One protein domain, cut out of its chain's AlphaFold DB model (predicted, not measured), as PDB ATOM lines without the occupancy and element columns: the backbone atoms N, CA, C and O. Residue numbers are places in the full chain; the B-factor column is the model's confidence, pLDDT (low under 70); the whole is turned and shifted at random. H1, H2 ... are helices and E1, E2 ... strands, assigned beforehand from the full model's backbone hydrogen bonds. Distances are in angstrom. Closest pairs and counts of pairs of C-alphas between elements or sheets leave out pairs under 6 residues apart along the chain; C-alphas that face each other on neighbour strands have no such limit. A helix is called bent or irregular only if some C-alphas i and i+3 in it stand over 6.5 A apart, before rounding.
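Overview. This is residues 64 to 158 and 236 to 322 of the 322 residues of an uncharacterized protein of Acidobacteria bacterium (UniProt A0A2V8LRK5). One sheet of nine strands curls round into a flattened, nearly closed barrel, its edge strands E7 and E8 coming together at the seam. The small hairpin E3 and E4 sits at one end, H2 runs across the outside over E6 and E10, H1 sits beside E11, and residues 117 to 122 stick out at the other end. The printed part has 182 residues, with two named helices and eleven named strands in the order E1 to E7, H1, H2, E8 to E11; the class is mostly strand, with strands holding 79 of the 94 residues in named elements. The sheet's order is E7, E11, E1, E2, E5, E6, E10, E9, E8, antiparallel throughout. The whole is compact, with a radius of gyration of the C-alphas of 16.3 A and spans of 54 by 42 by 29 A.

Along the chain. E1, residues 64 to 68, begins with C-alpha 64 at (-32.431, 6.250, -0.213). E2 is residues 81 to 86, E3 90 to 92 and E4 95 to 98. E5, residues 103 to 112, is 26.6 A long and bends by 52 degrees at residue 109. E6 is residues 126 to 133, 23.1 A, and E7 144 to 153, 27.4 A. H1 is residues 237 to 240, and H2, residues 250 to 260, is 15.3 A long. E8, residues 269 to 278, is 25.0 A long and bends by 58 degrees at residue 272. E9 is residues 283 to 290, 22.7 A, and E10 295 to 300. E11, residues 312 to 320, 25.6 A, ends with C-alpha 320 at (-20.672, -0.327, 15.417).

Arrangement. The strongly twisted sheet is a folded sheet, bent back so that E7, E11, E1 and E2 face E6, E10, E9 and E8, with E5 as the hinge. E1 and E2 form a hairpin, with N 65 and O 85 at 2.9 A. N 82 of E2 and O 106 of E5 are within hydrogen-bond range at 2.9 A, and so are N 107 and O 131 of the hairpin E5 and E6 at 2.8 A. E8, E9 and E10 form a meander, each strand the antiparallel neighbour of the one before; N 274 and O 286 are 3.0 A apart, N 289 and O 297 2.8 A. The closest C-alphas of E7 and E8 are those of Gln 150 and Gly 272, 4.5 A. H2 is on the sheet at a height of 9.9 A, only just over E6 and E10 with 3 C-alphas on each, across the strands at 88 degrees to E6 on the local plane. H1 is on the sheet at a height of 4.8 A, over none of its strands. In H2 every O i to N i+4 pair is within hydrogen-bond range; H1 is too short for one.

Size, cuts and confidence. The C-alphas farthest apart are those of Lys 119 and Gly 139, 55.7 A. Residues 159 to 235 are not printed, and C-alphas 158 and 236 are 39.4 A apart across this cut. The links E1 to E2, E5 to E6 and E10 to E11 are long. Mean pLDDT of the printed part is 86.9; residues 116 to 124, 137 to 142, 156 to 158, 262 to 265 and 322 are under 70.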
ATOM      1  N   ALA A  64     -31.209   5.822  -0.880       97.62
ATOM      2  CA  ALA A  64     -32.431   6.250  -0.213       97.62
ATOM      3  C   ALA A  64     -33.203   7.262  -1.067       97.62
ATOM      4  O   ALA A  64     -32.665   7.874  -1.982       97.62
ATOM      5  N   GLU A  65     -34.478   7.439  -0.754       97.19
ATOM      6  CA  GLU A  65     -35.357   8.414  -1.397       97.19
ATOM      7  C   GLU A  65     -36.018   9.286  -0.341       97.19
ATOM      8  O   GLU A  65     -36.569   8.770   0.636       97.19
ATOM      9  N   MET A  66     -36.018  10.599  -0.550       96.44
ATOM     10  CA  MET A  66     -36.801  11.508   0.277       96.44
ATOM     11  C   MET A  66     -38.287  11.298  -0.010       96.44
ATOM     12  O   MET A  66     -38.763  11.522  -1.117       96.44
ATOM     13  N   THR A  67     -39.032  10.855   0.995       96.25
ATOM     14  CA  THR A  67     -40.472  10.568   0.881       96.25
ATOM     15  C   THR A  67     -41.341  11.646   1.510       96.25
ATOM     16  O   THR A  67     -42.506  11.780   1.149       96.25
ATOM     17  N   LYS A  68     -40.784  12.424   2.443       96.00
ATOM     18  CA  LYS A  68     -41.487  13.515   3.116       96.00
ATOM     19  C   LYS A  68     -40.531  14.646   3.463       96.00
ATOM     20  O   LYS A  68     -39.381  14.397   3.826       96.00
ATOM     21  N   GLY A  69     -41.079  15.856   3.450       95.12
ATOM     22  CA  GLY A  69     -40.402  17.077   3.860       95.12
ATOM     23  C   GLY A  69     -39.677  17.755   2.703       95.12
ATOM     24  O   GLY A  69     -39.743  17.314   1.555       95.12
ATOM     25  N   LYS A  70     -39.033  18.871   3.033       94.44
ATOM     26  CA  LYS A  70     -38.286  19.717   2.109       94.44
ATOM     27  C   LYS A  70     -37.137  20.369   2.873       94.44
ATOM     28  O   LYS A  70     -37.333  20.823   3.998       94.44
ATOM     29  N   LEU A  71     -35.958  20.411   2.261       94.69
ATOM     30  CA  LEU A  71     -34.796  21.138   2.765       94.69
ATOM     31  C   LEU A  71     -34.525  22.308   1.826       94.69
ATOM     32  O   LEU A  71     -34.192  22.103   0.661       94.69
ATOM     33  N   ASN A  72     -34.696  23.523   2.334       94.56
ATOM     34  CA  ASN A  72     -34.377  24.751   1.624       94.56
ATOM     35  C   ASN A  72     -33.941  25.813   2.645       94.56
ATOM     36  O   ASN A  72     -34.738  26.145   3.520       94.56
ATOM     37  N   PRO A  73     -32.736  26.404   2.549       93.31
ATOM     38  CA  PRO A  73     -32.262  27.372   3.540       93.31
ATOM     39  C   PRO A  73     -33.184  28.584   3.733       93.31
ATOM     40  O   PRO A  73     -33.229  29.159   4.822       93.31
ATOM     41  N   ALA A  74     -33.920  28.991   2.696       92.25
ATOM     42  CA  ALA A  74     -34.834  30.128   2.746       92.25
ATOM     43  C   ALA A  74     -36.141  29.814   3.495       92.25
ATOM     44  O   ALA A  74     -36.714  30.707   4.123       92.25
ATOM     45  N   GLU A  75     -36.597  28.561   3.459       93.69
ATOM     46  CA  GLU A  75     -37.910  28.149   3.976       93.69
ATOM     47  C   GLU A  75     -37.814  27.312   5.254       93.69
ATOM     48  O   GLU A  75     -38.623  27.498   6.166       93.69
ATOM     49  N   SER A  76     -36.813  26.435   5.339       95.88
ATOM     50  CA  SER A  76     -36.614  25.513   6.451       95.88
ATOM     51  C   SER A  76     -36.264  26.233   7.753       95.88
ATOM     52  O   SER A  76     -35.666  27.317   7.768       95.88
ATOM     53  N   ARG A  77     -36.634  25.592   8.860       96.75
ATOM     54  CA  ARG A  77     -36.413  26.036  10.238       96.75
ATOM     55  C   ARG A  77     -35.878  24.891  11.088       96.75
ATOM     56  O   ARG A  77     -36.029  23.721  10.753       96.75
ATOM     57  N   GLU A  78     -35.263  25.243  12.210       96.12
ATOM     58  CA  GLU A  78     -34.854  24.264  13.216       96.12
ATOM     59  C   GLU A  78     -36.069  23.464  13.707       96.12
ATOM     60  O   GLU A  78     -37.138  24.020  13.964       96.12
ATOM     61  N   GLY A  79     -35.905  22.147  13.816       97.19
ATOM     62  CA  GLY A  79     -36.965  21.204  14.160       97.19
ATOM     63  C   GLY A  79     -37.757  20.660  12.968       97.19
ATOM     64  O   GLY A  79     -38.490  19.686  13.154       97.19
ATOM     65  N   ASP A  80     -37.601  21.215  11.758       97.94
ATOM     66  CA  ASP A  80     -38.232  20.655  10.560       97.94
ATOM     67  C   ASP A  80     -37.767  19.216  10.327       97.94
ATOM     68  O   ASP A  80     -36.591  18.883  10.495       97.94
ATOM     69  N   GLN A  81     -38.700  18.355   9.923       97.81
ATOM     70  CA  GLN A  81     -38.440  16.933   9.733       97.81
ATOM     71  C   GLN A  81     -38.504  16.529   8.265       97.81
ATOM     72  O   GLN A  81     -39.412  16.918   7.524       97.81
ATOM     73  N   VAL A  82     -37.586  15.649   7.884       97.44
ATOM     74  CA  VAL A  82     -37.585  14.945   6.602       97.44
ATOM     75  C   VAL A  82     -37.570  13.441   6.825       97.44
ATOM     76  O   VAL A  82     -37.057  12.954   7.830       97.44
ATOM     77  N   ALA A  83     -38.132  12.690   5.881       97.31
ATOM     78  CA  ALA A  83     -38.157  11.233   5.944       97.31
ATOM     79  C   ALA A  83     -37.498  10.634   4.704       97.31
ATOM     80  O   ALA A  83     -37.945  10.870   3.577       97.31
ATOM     81  N   LEU A  84     -36.468   9.822   4.920       97.56
ATOM     82  CA  LEU A  84     -35.779   9.075   3.876       97.56
ATOM     83  C   LEU A  84     -36.185   7.609   3.945       97.56
ATOM     84  O   LEU A  84     -36.065   6.982   4.992       97.56
ATOM     85  N   ARG A  85     -36.624   7.037   2.829       97.69
ATOM     86  CA  ARG A  85     -36.911   5.609   2.717       97.69
ATOM     87  C   ARG A  85     -35.745   4.905   2.045       97.69
ATOM     88  O   ARG A  85     -35.379   5.250   0.923       97.69
ATOM     89  N   LEU A  86     -35.202   3.891   2.705       97.50
ATOM     90  CA  LEU A  86     -34.119   3.086   2.153       97.50
ATOM     91  C   LEU A  86     -34.580   2.307   0.917       97.50
ATOM     92  O   LEU A  86     -35.625   1.649   0.935       97.50
ATOM     93  N   LYS A  87     -33.784   2.354  -0.150       97.88
ATOM     94  CA  LYS A  87     -34.006   1.597  -1.390       97.88
ATOM     95  C   LYS A  87     -33.281   0.250  -1.388       97.88
ATOM     96  O   LYS A  87     -33.719  -0.645  -2.112       97.88
ATOM     97  N   ASP A  88     -32.290   0.095  -0.509       97.19
ATOM     98  CA  ASP A  88     -31.469  -1.104  -0.333       97.19
ATOM     99  C   ASP A  88     -31.434  -1.558   1.139       97.19
ATOM    100  O   ASP A  88     -31.705  -0.777   2.054       97.19
ATOM    101  N   ASP A  89     -31.106  -2.832   1.371       95.62
ATOM    102  CA  ASP A  89     -30.807  -3.349   2.714       95.62
ATOM    103  C   ASP A  89     -29.462  -2.775   3.195       95.62
ATOM    104  O   ASP A  89     -28.459  -2.859   2.483       95.62
ATOM    105  N   VAL A  90     -29.403  -2.285   4.434       93.62
ATOM    106  CA  VAL A  90     -28.129  -1.957   5.092       93.62
ATOM    107  C   VAL A  90     -27.561  -3.229   5.680       93.62
ATOM    108  O   VAL A  90     -28.251  -3.944   6.414       93.62
ATOM    109  N   LYS A  91     -26.294  -3.511   5.378       91.94
ATOM    110  CA  LYS A  91     -25.615  -4.726   5.830       91.94
ATOM    111  C   LYS A  91     -24.378  -4.401   6.654       91.94
ATOM    112  O   LYS A  91     -23.634  -3.485   6.331       91.94
ATOM    113  N   SER A  92     -24.130  -5.199   7.685       89.19
ATOM    114  CA  SER A  92     -22.898  -5.192   8.472       89.19
ATOM    115  C   SER A  92     -22.303  -6.586   8.461       89.19
ATOM    116  O   SER A  92     -22.938  -7.530   8.925       89.19
ATOM    117  N   ASN A  93     -21.094  -6.728   7.916       87.50
ATOM    118  CA  ASN A  93     -20.392  -8.015   7.846       87.50
ATOM    119  C   ASN A  93     -21.238  -9.139   7.204       87.50
ATOM    120  O   ASN A  93     -21.177 -10.290   7.619       87.50
ATOM    121  N   GLY A  94     -22.056  -8.792   6.203       88.06
ATOM    122  CA  GLY A  94     -22.961  -9.719   5.510       88.06
ATOM    123  C   GLY A  94     -24.374  -9.815   6.099       88.06
ATOM    124  O   GLY A  94     -25.303 -10.158   5.367       88.06
ATOM    125  N   ASP A  95     -24.572  -9.425   7.360       89.88
ATOM    126  CA  ASP A  95     -25.874  -9.472   8.029       89.88
ATOM    127  C   ASP A  95     -26.703  -8.221   7.748       89.88
ATOM    128  O   ASP A  95     -26.199  -7.103   7.829       89.88
ATOM    129  N   VAL A  96     -28.002  -8.381   7.485       91.69
ATOM    130  CA  VAL A  96     -28.907  -7.234   7.316       91.69
ATOM    131  C   VAL A  96     -29.219  -6.603   8.674       91.69
ATOM    132  O   VAL A  96     -29.800  -7.257   9.550       91.69
ATOM    133  N   VAL A  97     -28.863  -5.324   8.815       91.31
ATOM    134  CA  VAL A  97     -29.088  -4.517  10.023       91.31
ATOM    135  C   VAL A  97     -30.332  -3.643   9.906       91.31
ATOM    136  O   VAL A  97     -31.109  -3.573  10.852       91.31
ATOM    137  N   LEU A  98     -30.574  -3.062   8.728       92.50
ATOM    138  CA  LEU A  98     -31.801  -2.341   8.390       92.50
ATOM    139  C   LEU A  98     -32.321  -2.854   7.054       92.50
ATOM    140  O   LEU A  98     -31.554  -3.077   6.117       92.50
ATOM    141  N   LYS A  99     -33.634  -3.038   6.961       94.62
ATOM    142  CA  LYS A  99     -34.276  -3.541   5.747       94.62
ATOM    143  C   LYS A  99     -34.548  -2.413   4.760       94.62
ATOM    144  O   LYS A  99     -34.861  -1.291   5.165       94.62
ATOM    145  N   LYS A 100     -34.528  -2.730   3.469       96.44
ATOM    146  CA  LYS A 100     -35.138  -1.909   2.424       96.44
ATOM    147  C   LYS A 100     -36.550  -1.500   2.848       96.44
ATOM    148  O   LYS A 100     -37.299  -2.297   3.408       96.44
ATOM    149  N   GLY A 101     -36.909  -0.250   2.583       96.38
ATOM    150  CA  GLY A 101     -38.179   0.336   3.003       96.38
ATOM    151  C   GLY A 101     -38.167   0.922   4.417       96.38
ATOM    152  O   GLY A 101     -39.092   1.657   4.754       96.38
ATOM    153  N   THR A 102     -37.124   0.673   5.222       96.00
ATOM    154  CA  THR A 102     -36.960   1.348   6.519       96.00
ATOM    155  C   THR A 102     -36.904   2.859   6.310       96.00
ATOM    156  O   THR A 102     -36.269   3.340   5.370       96.00
ATOM    157  N   THR A 103     -37.580   3.600   7.188       96.25
ATOM    158  CA  THR A 103     -37.584   5.063   7.169       96.25
ATOM    159  C   THR A 103     -36.569   5.609   8.170       96.25
ATOM    160  O   THR A 103     -36.610   5.252   9.345       96.25
ATOM    161  N   ILE A 104     -35.679   6.478   7.702       96.00
ATOM    162  CA  ILE A 104     -34.754   7.278   8.507       96.00
ATOM    163  C   ILE A 104     -35.338   8.687   8.607       96.00
ATOM    164  O   ILE A 104     -35.772   9.250   7.601       96.00
ATOM    165  N   THR A 105     -35.358   9.255   9.811       97.19
ATOM    166  CA  THR A 105     -35.852  10.622  10.030       97.19
ATOM    167  C   THR A 105     -34.670  11.572  10.129       97.19
ATOM    168  O   THR A 105     -33.760  11.320  10.907       97.19
ATOM    169  N   GLY A 106     -34.674  12.647   9.348       97.50
ATOM    170  CA  GLY A 106     -33.748  13.766   9.505       97.50
ATOM    171  C   GLY A 106     -34.444  14.925  10.208       97.50
ATOM    172  O   GLY A 106     -35.598  15.212   9.895       97.50
ATOM    173  N   VAL A 107     -33.760  15.589  11.133       97.88
ATOM    174  CA  VAL A 107     -34.243  16.784  11.831       97.88
ATOM    175  C   VAL A 107     -33.287  17.932  11.555       97.88
ATOM    176  O   VAL A 107     -32.090  17.819  11.805       97.88
ATOM    177  N   VAL A 108     -33.806  19.046  11.048       97.50
ATOM    178  CA  VAL A 108     -33.013  20.256  10.830       97.50
ATOM    179  C   VAL A 108     -32.594  20.822  12.185       97.50
ATOM    180  O   VAL A 108     -33.437  21.106  13.036       97.50
ATOM    181  N   ARG A 109     -31.290  20.981  12.395       95.31
ATOM    182  CA  ARG A 109     -30.713  21.487  13.646       95.31
ATOM    183  C   ARG A 109     -30.395  22.962  13.596       95.31
ATOM    184  O   ARG A 109     -30.584  23.638  14.596       95.31
ATOM    185  N   ASN A 110     -29.923  23.431  12.449       94.12
ATOM    186  CA  ASN A 110     -29.499  24.806  12.259       94.12
ATOM    187  C   ASN A 110     -29.627  25.186  10.782       94.12
ATOM    188  O   ASN A 110     -29.419  24.355   9.889       94.12
ATOM    189  N   VAL A 111     -29.971  26.444  10.523       94.00
ATOM    190  CA  VAL A 111     -30.093  26.999   9.173       94.00
ATOM    191  C   VAL A 111     -29.421  28.362   9.136       94.00
ATOM    192  O   VAL A 111     -29.808  29.292   9.842       94.00
ATOM    193  N   LYS A 112     -28.432  28.500   8.254       91.25
ATOM    194  CA  LYS A 112     -27.728  29.753   7.988       91.25
ATOM    195  C   LYS A 112     -27.975  30.150   6.548       91.25
ATOM    196  O   LYS A 112     -27.794  29.364   5.623       91.25
ATOM    197  N   ARG A 113     -28.434  31.379   6.357       89.69
ATOM    198  CA  ARG A 113     -28.788  31.912   5.043       89.69
ATOM    199  C   ARG A 113     -27.652  32.789   4.559       89.69
ATOM    200  O   ARG A 113     -27.128  33.586   5.333       89.69
ATOM    201  N   ALA A 114     -27.312  32.679   3.281       81.75
ATOM    202  CA  ALA A 114     -26.432  33.643   2.643       81.75
ATOM    203  C   ALA A 114     -27.055  35.052   2.749       81.75
ATOM    204  O   ALA A 114     -28.052  35.356   2.089       81.75
ATOM    205  N   GLU A 115     -26.496  35.920   3.598       71.88
ATOM    206  CA  GLU A 115     -26.948  37.307   3.705       71.88
ATOM    207  C   GLU A 115     -26.412  38.129   2.530       71.88
ATOM    208  O   GLU A 115     -25.210  38.205   2.280       71.88
ATOM    209  N   GLY A 116     -27.313  38.782   1.800       56.22
ATOM    210  CA  GLY A 116     -26.998  39.408   0.516       56.22
ATOM    211  C   GLY A 116     -26.091  40.645   0.538       56.22
ATOM    212  O   GLY A 116     -25.980  41.277  -0.511       56.22
ATOM    213  N   LYS A 117     -25.489  41.063   1.667       48.66
ATOM    214  CA  LYS A 117     -24.753  42.351   1.748       48.66
ATOM    215  C   LYS A 117     -23.567  42.432   2.728       48.66
ATOM    216  O   LYS A 117     -23.112  43.541   3.002       48.66
ATOM    217  N   SER A 118     -23.002  41.332   3.222       42.59
ATOM    218  CA  SER A 118     -21.816  41.434   4.094       42.59
ATOM    219  C   SER A 118     -20.527  41.567   3.274       42.59
ATOM    220  O   SER A 118     -19.930  40.587   2.846       42.59
ATOM    221  N   LYS A 119     -20.089  42.816   3.063       43.06
ATOM    222  CA  LYS A 119     -18.847  43.215   2.360       43.06
ATOM    223  C   LYS A 119     -17.533  42.767   3.037       43.06
ATOM    224  O   LYS A 119     -16.472  43.096   2.520       43.06
ATOM    225  N   ALA A 120     -17.578  42.067   4.173       42.56
ATOM    226  CA  ALA A 120     -16.403  41.862   5.029       42.56
ATOM    227  C   ALA A 120     -15.864  40.419   5.095       42.56
ATOM    228  O   ALA A 120     -14.745  40.226   5.555       42.56
ATOM    229  N   SER A 121     -16.588  39.411   4.602       46.12
ATOM    230  CA  SER A 121     -16.074  38.035   4.523       46.12
ATOM    231  C   SER A 121     -16.550  37.399   3.223       46.12
ATOM    232  O   SER A 121     -17.738  37.129   3.053       46.12
ATOM    233  N   GLY A 122     -15.635  37.246   2.267       49.41
ATOM    234  CA  GLY A 122     -15.930  36.706   0.946       49.41
ATOM    235  C   GLY A 122     -16.663  35.365   1.024       49.41
ATOM    236  O   GLY A 122     -16.225  34.464   1.726       49.41
ATOM    237  N   GLN A 123     -17.744  35.279   0.244       55.81
ATOM    238  CA  GLN A 123     -18.664  34.152   0.048       55.81
ATOM    239  C   GLN A 123     -19.754  33.995   1.116       55.81
ATOM    240  O   GLN A 123     -19.654  33.224   2.063       55.81
ATOM    241  N   ALA A 124     -20.871  34.696   0.891       61.97
ATOM    242  CA  ALA A 124     -22.138  34.363   1.525       61.97
ATOM    243  C   ALA A 124     -22.555  32.954   1.068       61.97
ATOM    244  O   ALA A 124     -22.852  32.742  -0.106       61.97
ATOM    245  N   GLN A 125     -22.539  31.997   1.992       82.50
ATOM    246  CA  GLN A 125     -22.877  30.600   1.742       82.50
ATOM    247  C   GLN A 125     -24.086  30.240   2.602       82.50
ATOM    248  O   GLN A 125     -24.117  30.545   3.794       82.50
ATOM    249  N   SER A 126     -25.095  29.610   2.007       90.56
ATOM    250  CA  SER A 126     -26.173  29.021   2.793       90.56
ATOM    251  C   SER A 126     -25.743  27.672   3.309       90.56
ATOM    252  O   SER A 126     -25.117  26.888   2.591       90.56
ATOM    253  N   MET A 127     -26.106  27.399   4.551       92.31
ATOM    254  CA  MET A 127     -25.739  26.181   5.237       92.31
ATOM    255  C   MET A 127     -26.940  25.618   5.986       92.31
ATOM    256  O   MET A 127     -27.758  26.360   6.532       92.31
ATOM    257  N   MET A 128     -27.048  24.297   6.007       94.88
ATOM    258  CA  MET A 128     -28.064  23.574   6.760       94.88
ATOM    259  C   MET A 128     -27.423  22.398   7.472       94.88
ATOM    260  O   MET A 128     -26.676  21.642   6.858       94.88
ATOM    261  N   GLU A 129     -27.758  22.226   8.740       95.12
ATOM    262  CA  GLU A 129     -27.370  21.064   9.526       95.12
ATOM    263  C   GLU A 129     -28.588  20.161   9.739       95.12
ATOM    264  O   GLU A 129     -29.661  20.629  10.127       95.12
ATOM    265  N   VAL A 130     -28.421  18.865   9.484       96.81
ATOM    266  CA  VAL A 130     -29.448  17.837   9.661       96.81
ATOM    267  C   VAL A 130     -28.900  16.726  10.549       96.81
ATOM    268  O   VAL A 130     -27.873  16.130  10.236       96.81
ATOM    269  N   GLU A 131     -29.615  16.427  11.630       96.31
ATOM    270  CA  GLU A 131     -29.380  15.275  12.502       96.31
ATOM    271  C   GLU A 131     -30.222  14.085  12.020       96.31
ATOM    272  O   GLU A 131     -31.432  14.207  11.818       96.31
ATOM    273  N   TRP A 132     -29.599  12.924  11.837       96.19
ATOM    274  CA  TRP A 132     -30.228  11.691  11.375       96.19
ATOM    275  C   TRP A 132     -30.574  10.777  12.549       96.19
ATOM    276  O   TRP A 132     -29.715  10.209  13.216       96.19
ATOM    277  N   LEU A 133     -31.862  10.562  12.770       94.06
ATOM    278  CA  LEU A 133     -32.346   9.678  13.817       94.06
ATOM    279  C   LEU A 133     -32.307   8.228  13.333       94.06
ATOM    280  O   LEU A 133     -33.039   7.830  12.418       94.06
ATOM    281  N   ALA A 134     -31.458   7.428  13.978       84.50
ATOM    282  CA  ALA A 134     -31.397   5.994  13.759       84.50
ATOM    283  C   ALA A 134     -32.747   5.343  14.133       84.50
ATOM    284  O   ALA A 134     -33.249   5.558  15.242       84.50
ATOM    285  N   PRO A 135     -33.355   4.540  13.244       84.69
ATOM    286  CA  PRO A 135     -34.606   3.860  13.548       84.69
ATOM    287  C   PRO A 135     -34.399   2.825  14.662       84.69
ATOM    288  O   PRO A 135     -33.394   2.111  14.691       84.69
ATOM    289  N   ALA A 136     -35.370   2.712  15.569       75.31
ATOM    290  CA  ALA A 136     -35.340   1.696  16.612       75.31
ATOM    291  C   ALA A 136     -35.445   0.296  15.985       75.31
ATOM    292  O   ALA A 136     -36.466  -0.060  15.391       75.31
ATOM    293  N   VAL A 137     -34.396  -0.515  16.123       69.88
ATOM    294  CA  VAL A 137     -34.400  -1.906  15.653       69.88
ATOM    295  C   VAL A 137     -35.155  -2.752  16.679       69.88
ATOM    296  O   VAL A 137     -34.613  -3.125  17.717       69.88
ATOM    297  N   GLN A 138     -36.434  -3.026  16.420       59.38
ATOM    298  CA  GLN A 138     -37.257  -3.849  17.311       59.38
ATOM    299  C   GLN A 138     -36.659  -5.259  17.459       59.38
ATOM    300  O   GLN A 138     -36.396  -5.946  16.472       59.38
ATOM    301  N   GLY A 139     -36.454  -5.702  18.703       62.34
ATOM    302  CA  GLY A 139     -36.118  -7.096  19.022       62.34
ATOM    303  C   GLY A 139     -34.653  -7.513  18.842       62.34
ATOM    304  O   GLY A 139     -34.364  -8.706  18.906       62.34
ATOM    305  N   ARG A 140     -33.713  -6.579  18.634       62.47
ATOM    306  CA  ARG A 140     -32.265  -6.869  18.631       62.47
ATOM    307  C   ARG A 140     -31.521  -5.933  19.581       62.47
ATOM    308  O   ARG A 140     -31.987  -4.829  19.849       62.47
ATOM    309  N   ALA A 141     -30.367  -6.381  20.087       62.47
ATOM    310  CA  ALA A 141     -29.453  -5.523  20.839       62.47
ATOM    311  C   ALA A 141     -29.188  -4.240  20.034       62.47
ATOM    312  O   ALA A 141     -28.965  -4.315  18.823       62.47
ATOM    313  N   SER A 142     -29.272  -3.080  20.689       63.19
ATOM    314  CA  SER A 142     -29.148  -1.771  20.047       63.19
ATOM    315  C   SER A 142     -27.782  -1.647  19.373       63.19
ATOM    316  O   SER A 142     -26.773  -1.425  20.040       63.19
ATOM    317  N   GLN A 143     -27.744  -1.812  18.053       75.62
ATOM    318  CA  GLN A 143     -26.554  -1.508  17.268       75.62
ATOM    319  C   GLN A 143     -26.430   0.005  17.174       75.62
ATOM    320  O   GLN A 143     -27.418   0.697  16.916       75.62
ATOM    321  N   GLN A 144     -25.226   0.523  17.396       85.56
ATOM    322  CA  GLN A 144     -24.988   1.942  17.205       85.56
ATOM    323  C   GLN A 144     -24.798   2.195  15.710       85.56
ATOM    324  O   GLN A 144     -23.931   1.594  15.073       85.56
ATOM    325  N   LEU A 145     -25.634   3.068  15.158       89.62
ATOM    326  CA  LEU A 145     -25.557   3.494  13.768       89.62
ATOM    327  C   LEU A 145     -24.954   4.898  13.694       89.62
ATOM    328  O   LEU A 145     -25.248   5.741  14.543       89.62
ATOM    329  N   SER A 146     -24.138   5.119  12.667       91.62
ATOM    330  CA  SER A 146     -23.647   6.425  12.226       91.62
ATOM    331  C   SER A 146     -24.120   6.647  10.795       91.62
ATOM    332  O   SER A 146     -23.817   5.836   9.925       91.62
ATOM    333  N   ILE A 147     -24.853   7.723  10.538       94.44
ATOM    334  CA  ILE A 147     -25.460   8.037   9.245       94.44
ATOM    335  C   ILE A 147     -24.939   9.396   8.784       94.44
ATOM    336  O   ILE A 147     -24.998  10.372   9.527       94.44
ATOM    337  N   ALA A 148     -24.452   9.470   7.551       95.06
ATOM    338  CA  ALA A 148     -24.101  10.726   6.900       95.06
ATOM    339  C   ALA A 148     -24.646  10.740   5.473       95.06
ATOM    340  O   ALA A 148     -24.635   9.721   4.781       95.06
ATOM    341  N   LEU A 149     -25.114  11.894   5.012       96.19
ATOM    342  CA  LEU A 149     -25.480  12.077   3.615       96.19
ATOM    343  C   LEU A 149     -24.209  12.204   2.776       96.19
ATOM    344  O   LEU A 149     -23.291  12.928   3.142       96.19
ATOM    345  N   GLN A 150     -24.158  11.520   1.639       95.56
ATOM    346  CA  GLN A 150     -23.017  11.574   0.729       95.56
ATOM    347  C   GLN A 150     -23.323  12.382  -0.525       95.56
ATOM    348  O   GLN A 150     -22.503  13.176  -0.976       95.56
ATOM    349  N   SER A 151     -24.488  12.143  -1.118       95.38
ATOM    350  CA  SER A 151     -24.898  12.793  -2.354       95.38
ATOM    351  C   SER A 151     -26.411  12.896  -2.433       95.38
ATOM    352  O   SER A 151     -27.151  12.139  -1.795       95.38
ATOM    353  N   VAL A 152     -26.856  13.872  -3.217       92.81
ATOM    354  CA  VAL A 152     -28.262  14.161  -3.480       92.81
ATOM    355  C   VAL A 152     -28.414  14.400  -4.969       92.81
ATOM    356  O   VAL A 152     -27.624  15.134  -5.567       92.81
ATOM    357  N   MET A 153     -29.440  13.783  -5.542       88.81
ATOM    358  CA  MET A 153     -29.888  13.988  -6.907       88.81
ATOM    359  C   MET A 153     -31.382  14.296  -6.878       88.81
ATOM    360  O   MET A 153     -32.211  13.434  -6.572       88.81
ATOM    361  N   GLN A 154     -31.734  15.535  -7.204       82.75
ATOM    362  CA  GLN A 154     -33.130  15.922  -7.344       82.75
ATOM    363  C   GLN A 154     -33.677  15.339  -8.652       82.75
ATOM    364  O   GLN A 154     -33.300  15.767  -9.744       82.75
ATOM    365  N   VAL A 155     -34.576  14.362  -8.546       77.25
ATOM    366  CA  VAL A 155     -35.318  13.858  -9.703       77.25
ATOM    367  C   VAL A 155     -36.514  14.774  -9.887       77.25
ATOM    368  O   VAL A 155     -37.422  14.795  -9.061       77.25
ATOM    369  N   ASN A 156     -36.488  15.585 -10.938       64.75
ATOM    370  CA  ASN A 156     -37.622  16.427 -11.278       64.75
ATOM    371  C   ASN A 156     -38.647  15.557 -12.036       64.75
ATOM    372  O   ASN A 156     -38.330  15.085 -13.131       64.75
ATOM    373  N   PRO A 157     -39.844  15.302 -11.473       56.88
ATOM    374  CA  PRO A 157     -40.808  14.367 -12.056       56.88
ATOM    375  C   PRO A 157     -41.306  14.811 -13.436       56.88
ATOM    376  O   PRO A 157     -41.733  13.973 -14.223       56.88
ATOM    377  N   ILE A 158     -41.186  16.101 -13.766       55.91
ATOM    378  CA  ILE A 158     -41.574  16.637 -15.076       55.91
ATOM    379  C   ILE A 158     -40.757  15.983 -16.207       55.91
ATOM    380  O   ILE A 158     -41.312  15.696 -17.260       55.91
ATOM    381  N   ASN A 236     -17.177   6.033  13.685       78.44
ATOM    382  CA  ASN A 236     -17.007   4.643  13.279       78.44
ATOM    383  C   ASN A 236     -15.732   4.509  12.423       78.44
ATOM    384  O   ASN A 236     -15.652   5.091  11.341       78.44
ATOM    385  N   ALA A 237     -14.740   3.746  12.893       83.75
ATOM    386  CA  ALA A 237     -13.441   3.629  12.225       83.75
ATOM    387  C   ALA A 237     -13.554   3.102  10.782       83.75
ATOM    388  O   ALA A 237     -12.740   3.462   9.930       83.75
ATOM    389  N   ALA A 238     -14.585   2.306  10.474       85.88
ATOM    390  CA  ALA A 238     -14.828   1.838   9.113       85.88
ATOM    391  C   ALA A 238     -15.260   2.969   8.171       85.88
ATOM    392  O   ALA A 238     -14.889   2.936   7.000       85.88
ATOM    393  N   LEU A 239     -15.973   3.993   8.659       86.69
ATOM    394  CA  LEU A 239     -16.290   5.172   7.844       86.69
ATOM    395  C   LEU A 239     -15.003   5.902   7.446       86.69
ATOM    396  O   LEU A 239     -14.820   6.221   6.279       86.69
ATOM    397  N   LEU A 240     -14.062   6.072   8.376       88.50
ATOM    398  CA  LEU A 240     -12.780   6.738   8.106       88.50
ATOM    399  C   LEU A 240     -11.914   6.013   7.065       88.50
ATOM    400  O   LEU A 240     -11.047   6.628   6.453       88.50
ATOM    401  N   SER A 241     -12.142   4.715   6.857       87.38
ATOM    402  CA  SER A 241     -11.447   3.933   5.830       87.38
ATOM    403  C   SER A 241     -12.048   4.076   4.427       87.38
ATOM    404  O   SER A 241     -11.488   3.556   3.461       87.38
ATOM    405  N   MET A 242     -13.190   4.758   4.291       89.00
ATOM    406  CA  MET A 242     -13.850   4.927   3.002       89.00
ATOM    407  C   MET A 242     -13.133   5.985   2.152       89.00
ATOM    408  O   MET A 242     -12.922   7.099   2.628       89.00
ATOM    409  N   PRO A 243     -12.837   5.707   0.865       84.81
ATOM    410  CA  PRO A 243     -12.108   6.644   0.003       84.81
ATOM    411  C   PRO A 243     -12.797   8.000  -0.209       84.81
ATOM    412  O   PRO A 243     -12.132   8.978  -0.538       84.81
ATOM    413  N   SER A 244     -14.125   8.068  -0.062       88.12
ATOM    414  CA  SER A 244     -14.895   9.304  -0.236       88.12
ATOM    415  C   SER A 244     -14.837  10.251   0.962       88.12
ATOM    416  O   SER A 244     -15.289  11.388   0.838       88.12
ATOM    417  N   ILE A 245     -14.301   9.808   2.104       91.81
ATOM    418  CA  ILE A 245     -14.242  10.599   3.334       91.81
ATOM    419  C   ILE A 245     -12.874  11.262   3.430       91.81
ATOM    420  O   ILE A 245     -11.846  10.601   3.554       91.81
ATOM    421  N   VAL A 246     -12.869  12.593   3.404       93.56
ATOM    422  CA  VAL A 246     -11.646  13.397   3.480       93.56
ATOM    423  C   VAL A 246     -11.739  14.325   4.681       93.56
ATOM    424  O   VAL A 246     -12.743  15.015   4.856       93.56
ATOM    425  N   ALA A 247     -10.703  14.349   5.520       93.12
ATOM    426  CA  ALA A 247     -10.632  15.299   6.625       93.12
ATOM    427  C   ALA A 247     -10.625  16.734   6.081       93.12
ATOM    428  O   ALA A 247      -9.885  17.052   5.148       93.12
ATOM    429  N   VAL A 248     -11.468  17.587   6.655       91.75
ATOM    430  CA  VAL A 248     -11.503  19.014   6.333       91.75
ATOM    431  C   VAL A 248     -10.345  19.705   7.044       91.75
ATOM    432  O   VAL A 248     -10.005  19.361   8.179       91.75
ATOM    433  N   ASP A 249      -9.722  20.679   6.386       91.69
ATOM    434  CA  ASP A 249      -8.681  21.478   7.019       91.69
ATOM    435  C   ASP A 249      -9.241  22.289   8.205       91.69
ATOM    436  O   ASP A 249     -10.443  22.553   8.322       91.69
ATOM    437  N   GLN A 250      -8.356  22.684   9.117       88.19
ATOM    438  CA  GLN A 250      -8.761  23.346  10.356       88.19
ATOM    439  C   GLN A 250      -9.395  24.724  10.111       88.19
ATOM    440  O   GLN A 250     -10.280  25.123  10.865       88.19
ATOM    441  N   GLN A 251      -8.991  25.438   9.056       88.81
ATOM    442  CA  GLN A 251      -9.530  26.759   8.732       88.81
ATOM    443  C   GLN A 251     -10.969  26.652   8.218       88.81
ATOM    444  O   GLN A 251     -11.844  27.396   8.672       88.81
ATOM    445  N   THR A 252     -11.235  25.717   7.307       87.06
ATOM    446  CA  THR A 252     -12.587  25.443   6.809       87.06
ATOM    447  C   THR A 252     -13.482  24.933   7.937       87.06
ATOM    448  O   THR A 252     -14.603  25.416   8.086       87.06
ATOM    449  N   THR A 253     -12.974  24.032   8.785       88.00
ATOM    450  CA  THR A 253     -13.699  23.536   9.968       88.00
ATOM    451  C   THR A 253     -14.090  24.687  10.894       88.00
ATOM    452  O   THR A 253     -15.275  24.884  11.148       88.00
ATOM    453  N   ALA A 254     -13.128  25.525  11.295       86.00
ATOM    454  CA  ALA A 254     -13.379  26.676  12.160       86.00
ATOM    455  C   ALA A 254     -14.364  27.680  11.539       86.00
ATOM    456  O   ALA A 254     -15.187  28.261  12.244       86.00
ATOM    457  N   SER A 255     -14.312  27.876  10.218       85.81
ATOM    458  CA  SER A 255     -15.231  28.776   9.510       85.81
ATOM    459  C   SER A 255     -16.675  28.265   9.555       85.81
ATOM    460  O   SER A 255     -17.597  29.042   9.814       85.81
ATOM    461  N   LEU A 256     -16.878  26.961   9.347       85.44
ATOM    462  CA  LEU A 256     -18.198  26.328   9.417       85.44
ATOM    463  C   LEU A 256     -18.726  26.305  10.857       85.44
ATOM    464  O   LEU A 256     -19.846  26.743  11.112       85.44
ATOM    465  N   GLU A 257     -17.900  25.886  11.811       85.12
ATOM    466  CA  GLU A 257     -18.230  25.835  13.240       85.12
ATOM    467  C   GLU A 257     -18.611  27.205  13.806       85.12
ATOM    468  O   GLU A 257     -19.657  27.348  14.447       85.12
ATOM    469  N   ASN A 258     -17.827  28.243  13.497       84.25
ATOM    470  CA  ASN A 258     -18.131  29.617  13.890       84.25
ATOM    471  C   ASN A 258     -19.454  30.103  13.276       84.25
ATOM    472  O   ASN A 258     -20.230  30.799  13.929       84.25
ATOM    473  N   THR A 259     -19.749  29.699  12.037       81.50
ATOM    474  CA  THR A 259     -21.003  30.060  11.361       81.50
ATOM    475  C   THR A 259     -22.217  29.428  12.051       81.50
ATOM    476  O   THR A 259     -23.232  30.107  12.253       81.50
ATOM    477  N   PHE A 260     -22.111  28.166  12.475       77.56
ATOM    478  CA  PHE A 260     -23.169  27.469  13.212       77.56
ATOM    479  C   PHE A 260     -23.229  27.823  14.704       77.56
ATOM    480  O   PHE A 260     -24.248  27.574  15.345       77.56
ATOM    481  N   GLY A 261     -22.181  28.438  15.258       73.88
ATOM    482  CA  GLY A 261     -22.036  28.588  16.707       73.88
ATOM    483  C   GLY A 261     -21.818  27.243  17.406       73.88
ATOM    484  O   GLY A 261     -22.132  27.094  18.585       73.88
ATOM    485  N   MET A 262     -21.313  26.250  16.671       68.75
ATOM    486  CA  MET A 262     -21.023  24.918  17.179       68.75
ATOM    487  C   MET A 262     -19.549  24.847  17.540       68.75
ATOM    488  O   MET A 262     -18.701  24.810  16.662       68.75
ATOM    489  N   ALA A 263     -19.229  24.795  18.830       65.62
ATOM    490  CA  ALA A 263     -17.904  24.365  19.258       65.62
ATOM    491  C   ALA A 263     -17.899  22.833  19.291       65.62
ATOM    492  O   ALA A 263     -18.184  22.235  20.333       65.62
ATOM    493  N   SER A 264     -17.646  22.192  18.149       67.56
ATOM    494  CA  SER A 264     -17.417  20.753  18.152       67.56
ATOM    495  C   SER A 264     -15.953  20.478  18.465       67.56
ATOM    496  O   SER A 264     -15.045  21.103  17.935       67.56
ATOM    497  N   SER A 265     -15.694  19.529  19.359       69.81
ATOM    498  CA  SER A 265     -14.333  19.029  19.573       69.81
ATOM    499  C   SER A 265     -13.963  17.929  18.574       69.81
ATOM    500  O   SER A 265     -12.925  17.287  18.732       69.81
ATOM    501  N   THR A 266     -14.845  17.618  17.620       82.00
ATOM    502  CA  THR A 266     -14.698  16.477  16.712       82.00
ATOM    503  C   THR A 266     -14.306  16.937  15.318       82.00
ATOM    504  O   THR A 266     -14.853  17.908  14.813       82.00
ATOM    505  N   GLN A 267     -13.409  16.194  14.675       90.00
ATOM    506  CA  GLN A 267     -12.980  16.451  13.303       90.00
ATOM    507  C   GLN A 267     -14.174  16.455  12.335       90.00
ATOM    508  O   GLN A 267     -14.968  15.513  12.314       90.00
ATOM    509  N   LEU A 268     -14.254  17.487  11.495       92.00
ATOM    510  CA  LEU A 268     -15.201  17.545  10.389       92.00
ATOM    511  C   LEU A 268     -14.621  16.840   9.157       92.00
ATOM    512  O   LEU A 268     -13.439  16.993   8.826       92.00
ATOM    513  N   TYR A 269     -15.461  16.090   8.451       94.50
ATOM    514  CA  TYR A 269     -15.091  15.388   7.228       94.50
ATOM    515  C   TYR A 269     -15.955  15.850   6.064       94.50
ATOM    516  O   TYR A 269     -17.172  15.977   6.191       94.50
ATOM    517  N   LYS A 270     -15.336  16.046   4.901       95.44
ATOM    518  CA  LYS A 270     -16.046  16.149   3.633       95.44
ATOM    519  C   LYS A 270     -16.405  14.736   3.217       95.44
ATOM    520  O   LYS A 270     -15.523  13.926   2.942       95.44
ATOM    521  N   VAL A 271     -17.699  14.444   3.222       95.81
ATOM    522  CA  VAL A 271     -18.226  13.101   2.953       95.81
ATOM    523  C   VAL A 271     -18.760  12.971   1.537       95.81
ATOM    524  O   VAL A 271     -18.816  11.866   1.006       95.81
ATOM    525  N   GLY A 272     -19.096  14.087   0.885       94.19
ATOM    526  CA  GLY A 272     -19.434  14.059  -0.526       94.19
ATOM    527  C   GLY A 272     -19.877  15.396  -1.098       94.19
ATOM    528  O   GLY A 272     -19.513  16.470  -0.611       94.19
ATOM    529  N   ARG A 273     -20.598  15.304  -2.216       93.94
ATOM    530  CA  ARG A 273     -21.081  16.425  -3.025       93.94
ATOM    531  C   ARG A 273     -22.434  16.057  -3.616       93.94
ATOM    532  O   ARG A 273     -22.724  14.881  -3.830       93.94
ATOM    533  N   GLY A 274     -23.242  17.061  -3.915       89.12
ATOM    534  CA  GLY A 274     -24.534  16.877  -4.570       89.12
ATOM    535  C   GLY A 274     -24.793  17.927  -5.640       89.12
ATOM    536  O   GLY A 274     -24.099  18.943  -5.721       89.12
ATOM    537  N   GLU A 275     -25.826  17.676  -6.435       90.19
ATOM    538  CA  GLU A 275     -26.419  18.670  -7.322       90.19
ATOM    539  C   GLU A 275     -27.863  18.904  -6.886       90.19
ATOM    540  O   GLU A 275     -28.670  17.975  -6.816       90.19
ATOM    541  N   MET A 276     -28.184  20.155  -6.579       88.50
ATOM    542  CA  MET A 276     -29.516  20.576  -6.156       88.50
ATOM    543  C   MET A 276     -30.093  21.563  -7.162       88.50
ATOM    544  O   MET A 276     -29.365  22.152  -7.958       88.50
ATOM    545  N   ILE A 277     -31.410  21.737  -7.131       87.81
ATOM    546  CA  ILE A 277     -32.104  22.698  -7.985       87.81
ATOM    547  C   ILE A 277     -32.378  23.948  -7.143       87.81
ATOM    548  O   ILE A 277     -32.809  23.840  -5.997       87.81
ATOM    549  N   THR A 278     -32.079  25.131  -7.674       85.69
ATOM    550  CA  THR A 278     -32.461  26.404  -7.044       85.69
ATOM    551  C   THR A 278     -33.938  26.699  -7.282       85.69
ATOM    552  O   THR A 278     -34.548  26.143  -8.194       85.69
ATOM    553  N   SER A 279     -34.525  27.651  -6.554       77.88
ATOM    554  CA  SER A 279     -35.898  28.103  -6.845       77.88
ATOM    555  C   SER A 279     -36.080  28.637  -8.277       77.88
ATOM    556  O   SER A 279     -37.196  28.681  -8.781       77.88
ATOM    557  N   GLY A 280     -34.989  29.031  -8.945       80.06
ATOM    558  CA  GLY A 280     -34.970  29.421 -10.359       80.06
ATOM    559  C   GLY A 280     -34.806  28.260 -11.349       80.06
ATOM    560  O   GLY A 280     -34.609  28.509 -12.534       80.06
ATOM    561  N   GLY A 281     -34.816  27.003 -10.891       83.31
ATOM    562  CA  GLY A 281     -34.680  25.815 -11.741       83.31
ATOM    563  C   GLY A 281     -33.247  25.495 -12.184       83.31
ATOM    564  O   GLY A 281     -33.034  24.536 -12.922       83.31
ATOM    565  N   SER A 282     -32.252  26.266 -11.741       86.12
ATOM    566  CA  SER A 282     -30.852  26.047 -12.118       86.12
ATOM    567  C   SER A 282     -30.209  24.969 -11.251       86.12
ATOM    568  O   SER A 282     -30.472  24.896 -10.051       86.12
ATOM    569  N   LYS A 283     -29.332  24.153 -11.844       88.25
ATOM    570  CA  LYS A 283     -28.513  23.202 -11.087       88.25
ATOM    571  C   LYS A 283     -27.431  23.942 -10.309       88.25
ATOM    572  O   LYS A 283     -26.758  24.814 -10.850       88.25
ATOM    573  N   GLN A 284     -27.242  23.551  -9.060       88.06
ATOM    574  CA  GLN A 284     -26.258  24.113  -8.155       88.06
ATOM    575  C   GLN A 284     -25.510  22.988  -7.448       88.06
ATOM    576  O   GLN A 284     -26.114  22.127  -6.808       88.06
ATOM    577  N   SER A 285     -24.182  23.023  -7.521       90.25
ATOM    578  CA  SER A 285     -23.345  22.123  -6.734       90.25
ATOM    579  C   SER A 285     -23.381  22.507  -5.258       90.25
ATOM    580  O   SER A 285     -23.370  23.694  -4.909       90.25
ATOM    581  N   VAL A 286     -23.393  21.490  -4.405       92.81
ATOM    582  CA  VAL A 286     -23.341  21.612  -2.946       92.81
ATOM    583  C   VAL A 286     -22.251  20.713  -2.386       92.81
ATOM    584  O   VAL A 286     -21.983  19.629  -2.915       92.81
ATOM    585  N   ASP A 287     -21.652  21.158  -1.292       94.94
ATOM    586  CA  ASP A 287     -20.694  20.366  -0.534       94.94
ATOM    587  C   ASP A 287     -21.360  19.805   0.717       94.94
ATOM    588  O   ASP A 287     -22.148  20.491   1.376       94.94
ATOM    589  N   ILE A 288     -21.039  18.546   1.021       95.94
ATOM    590  CA  ILE A 288     -21.649  17.800   2.115       95.94
ATOM    591  C   ILE A 288     -20.559  17.356   3.089       95.94
ATOM    592  O   ILE A 288     -19.593  16.677   2.715       95.94
ATOM    593  N   PHE A 289     -20.737  17.746   4.346       95.75
ATOM    594  CA  PHE A 289     -19.832  17.479   5.453       95.75
ATOM    595  C   PHE A 289     -20.543  16.725   6.578       95.75
ATOM    596  O   PHE A 289     -21.771  16.700   6.644       95.75
ATOM    597  N   SER A 290     -19.775  16.095   7.460       94.62
ATOM    598  CA  SER A 290     -20.288  15.370   8.623       94.62
ATOM    599  C   SER A 290     -19.183  15.184   9.657       94.62
ATOM    600  O   SER A 290     -18.018  15.000   9.292       94.62
ATOM    601  N   HIS A 291     -19.543  15.155  10.936       92.38
ATOM    602  CA  HIS A 291     -18.666  14.676  12.009       92.38
ATOM    603  C   HIS A 291     -18.684  13.137  12.133       92.38
ATOM    604  O   HIS A 291     -18.064  12.554  13.026       92.38
ATOM    605  N   LEU A 292     -19.391  12.453  11.221       90.81
ATOM    606  CA  LEU A 292     -19.632  11.006  11.215       90.81
ATOM    607  C   LEU A 292     -20.390  10.541  12.469       90.81
ATOM    608  O   LEU A 292     -20.221   9.410  12.940       90.81
ATOM    609  N   SER A 293     -21.246  11.425  12.993       88.12
ATOM    610  CA  SER A 293     -21.946  11.284  14.272       88.12
ATOM    611  C   SER A 293     -23.467  11.409  14.134       88.12
ATOM    612  O   SER A 293     -24.129  11.955  15.007       88.12
ATOM    613  N   ASN A 294     -24.027  10.855  13.052       93.50
ATOM    614  CA  ASN A 294     -25.441  11.014  12.679       93.50
ATOM    615  C   ASN A 294     -25.820  12.444  12.297       93.50
ATOM    616  O   ASN A 294     -26.939  12.883  12.524       93.50
ATOM    617  N   ASP A 295     -24.898  13.171  11.691       93.50
ATOM    618  CA  ASP A 295     -25.085  14.559  11.316       93.50
ATOM    619  C   ASP A 295     -24.666  14.791   9.867       93.50
ATOM    620  O   ASP A 295     -23.884  14.044   9.264       93.50
ATOM    621  N   THR A 296     -25.223  15.825   9.261       95.62
ATOM    622  CA  THR A 296     -24.861  16.271   7.924       95.62
ATOM    623  C   THR A 296     -24.957  17.776   7.859       95.62
ATOM    624  O   THR A 296     -26.001  18.350   8.146       95.62
ATOM    625  N   VAL A 297     -23.883  18.396   7.392       95.06
ATOM    626  CA  VAL A 297     -23.816  19.816   7.080       95.06
ATOM    627  C   VAL A 297     -23.796  19.966   5.564       95.06
ATOM    628  O   VAL A 297     -22.870  19.523   4.887       95.06
ATOM    629  N   ILE A 298     -24.836  20.588   5.023       95.12
ATOM    630  CA  ILE A 298     -24.973  20.907   3.603       95.12
ATOM    631  C   ILE A 298     -24.606  22.367   3.432       95.12
ATOM    632  O   ILE A 298     -25.142  23.222   4.133       95.12
ATOM    633  N   THR A 299     -23.731  22.662   2.479       93.62
ATOM    634  CA  THR A 299     -23.308  24.032   2.205       93.62
ATOM    635  C   THR A 299     -23.420  24.339   0.715       93.62
ATOM    636  O   THR A 299     -23.134  23.500  -0.143       93.62
ATOM    637  N   SER A 300     -23.854  25.553   0.388       91.62
ATOM    638  CA  SER A 300     -24.080  25.982  -0.991       91.62
ATOM    639  C   SER A 300     -23.846  27.479  -1.146       91.62
ATOM    640  O   SER A 300     -24.283  28.241  -0.286       91.62
ATOM    641  N   PRO A 301     -23.228  27.940  -2.246       88.12
ATOM    642  CA  PRO A 301     -23.151  29.369  -2.534       88.12
ATOM    643  C   PRO A 301     -24.526  29.971  -2.877       88.12
ATOM    644  O   PRO A 301     -24.669  31.191  -2.872       88.12
ATOM    645  N   SER A 302     -25.544  29.148  -3.172       85.81
ATOM    646  CA  SER A 302     -26.903  29.649  -3.394       85.81
ATOM    647  C   SER A 302     -27.643  29.913  -2.080       85.81
ATOM    648  O   SER A 302     -27.388  29.283  -1.053       85.81
ATOM    649  N   LYS A 303     -28.612  30.830  -2.127       87.25
ATOM    650  CA  LYS A 303     -29.521  31.169  -1.019       87.25
ATOM    651  C   LYS A 303     -30.762  30.278  -0.913       87.25
ATOM    652  O   LYS A 303     -31.458  30.323   0.093       87.25
ATOM    653  N   ASP A 304     -31.047  29.517  -1.963       86.50
ATOM    654  CA  ASP A 304     -32.372  28.943  -2.220       86.50
ATOM    655  C   ASP A 304     -32.303  27.567  -2.898       86.50
ATOM    656  O   ASP A 304     -33.179  27.213  -3.689       86.50
ATOM    657  N   PHE A 305     -31.257  26.783  -2.612       91.19
ATOM    658  CA  PHE A 305     -31.251  25.389  -3.049       91.19
ATOM    659  C   PHE A 305     -32.417  24.630  -2.417       91.19
ATOM    660  O   PHE A 305     -32.828  24.918  -1.292       91.19
ATOM    661  N   GLU A 306     -32.914  23.631  -3.133       92.25
ATOM    662  CA  GLU A 306     -34.019  22.807  -2.684       92.25
ATOM    663  C   GLU A 306     -33.711  21.319  -2.835       92.25
ATOM    664  O   GLU A 306     -33.205  20.857  -3.860       92.25
ATOM    665  N   ILE A 307     -34.091  20.576  -1.798       92.50
ATOM    666  CA  ILE A 307     -34.246  19.129  -1.819       92.50
ATOM    667  C   ILE A 307     -35.670  18.819  -1.388       92.50
ATOM    668  O   ILE A 307     -36.098  19.249  -0.315       92.50
ATOM    669  N   SER A 308     -36.403  18.072  -2.198       91.50
ATOM    670  CA  SER A 308     -37.811  17.777  -1.931       91.50
ATOM    671  C   SER A 308     -38.154  16.310  -2.179       91.50
ATOM    672  O   SER A 308     -37.296  15.491  -2.519       91.50
ATOM    673  N   GLY A 309     -39.419  15.953  -1.946       93.00
ATOM    674  CA  GLY A 309     -39.916  14.595  -2.151       93.00
ATOM    675  C   GLY A 309     -39.568  14.047  -3.541       93.00
ATOM    676  O   GLY A 309     -39.694  14.743  -4.543       93.00
ATOM    677  N   GLY A 310     -39.117  12.795  -3.586       92.00
ATOM    678  CA  GLY A 310     -38.630  12.123  -4.794       92.00
ATOM    679  C   GLY A 310     -37.122  12.250  -5.028       92.00
ATOM    680  O   GLY A 310     -36.578  11.498  -5.842       92.00
ATOM    681  N   ALA A 311     -36.421  13.130  -4.300       93.25
ATOM    682  CA  ALA A 311     -34.966  13.221  -4.370       93.25
ATOM    683  C   ALA A 311     -34.315  11.873  -4.031       93.25
ATOM    684  O   ALA A 311     -34.608  11.272  -2.992       93.25
ATOM    685  N   GLN A 312     -33.416  11.415  -4.902       95.56
ATOM    686  CA  GLN A 312     -32.601  10.230  -4.660       95.56
ATOM    687  C   GLN A 312     -31.337  10.646  -3.914       95.56
ATOM    688  O   GLN A 312     -30.742  11.689  -4.188       95.56
ATOM    689  N   MET A 313     -30.937   9.836  -2.947       95.94
ATOM    690  CA  MET A 313     -29.835  10.127  -2.042       95.94
ATOM    691  C   MET A 313     -28.951   8.909  -1.871       95.94
ATOM    692  O   MET A 313     -29.427   7.774  -1.873       95.94
ATOM    693  N   GLN A 314     -27.669   9.161  -1.645       97.06
ATOM    694  CA  GLN A 314     -26.740   8.152  -1.167       97.06
ATOM    695  C   GLN A 314     -26.339   8.492   0.264       97.06
ATOM    696  O   GLN A 314     -25.919   9.613   0.551       97.06
ATOM    697  N   LEU A 315     -26.478   7.520   1.157       96.75
ATOM    698  CA  LEU A 315     -26.083   7.610   2.555       96.75
ATOM    699  C   LEU A 315     -24.820   6.780   2.790       96.75
ATOM    700  O   LEU A 315     -24.662   5.701   2.218       96.75
ATOM    701  N   LEU A 316     -23.961   7.258   3.682       95.31
ATOM    702  CA  LEU A 316     -22.929   6.475   4.345       95.31
ATOM    703  C   LEU A 316     -23.495   5.983   5.668       95.31
ATOM    704  O   LEU A 316     -23.896   6.793   6.504       95.31
ATOM    705  N   VAL A 317     -23.525   4.667   5.860       94.38
ATOM    706  CA  VAL A 317     -24.004   4.057   7.101       94.38
ATOM    707  C   VAL A 317     -22.898   3.220   7.722       94.38
ATOM    708  O   VAL A 317     -22.505   2.184   7.184       94.38
ATOM    709  N   GLY A 318     -22.407   3.689   8.865       92.44
ATOM    710  CA  GLY A 318     -21.531   2.964   9.770       92.44
ATOM    711  C   GLY A 318     -22.351   2.186  10.797       92.44
ATOM    712  O   GLY A 318     -23.299   2.713  11.372       92.44
ATOM    713  N   VAL A 319     -21.967   0.942  11.053       90.38
ATOM    714  CA  VAL A 319     -22.515   0.095  12.117       90.38
ATOM    715  C   VAL A 319     -21.389  -0.232  13.075       90.38
ATOM    716  O   VAL A 319     -20.344  -0.725  12.641       90.38
ATOM    717  N   ASP A 320     -21.592   0.053  14.354       85.75
ATOM    718  CA  ASP A 320     -20.672  -0.327  15.417       85.75
ATOM    719  C   ASP A 320     -21.292  -1.432  16.282       85.75
ATOM    720  O   ASP A 320     -22.443  -1.336  16.733       85.75
ATOM    721  N   LYS A 321     -20.537  -2.519  16.463       73.25
ATOM    722  CA  LYS A 321     -20.930  -3.662  17.292       73.25
ATOM    723  C   LYS A 321     -20.270  -3.485  18.654       73.25
ATOM    724  O   LYS A 321     -19.119  -3.876  18.842       73.25
ATOM    725  N   ARG A 322     -21.009  -2.890  19.587       64.12
ATOM    726  CA  ARG A 322     -20.609  -2.844  20.997       64.12
ATOM    727  C   ARG A 322     -20.677  -4.213  21.652       64.12
ATOM    728  O   ARG A 322     -21.583  -4.993  21.284       64.12
TER     729      ARG A 322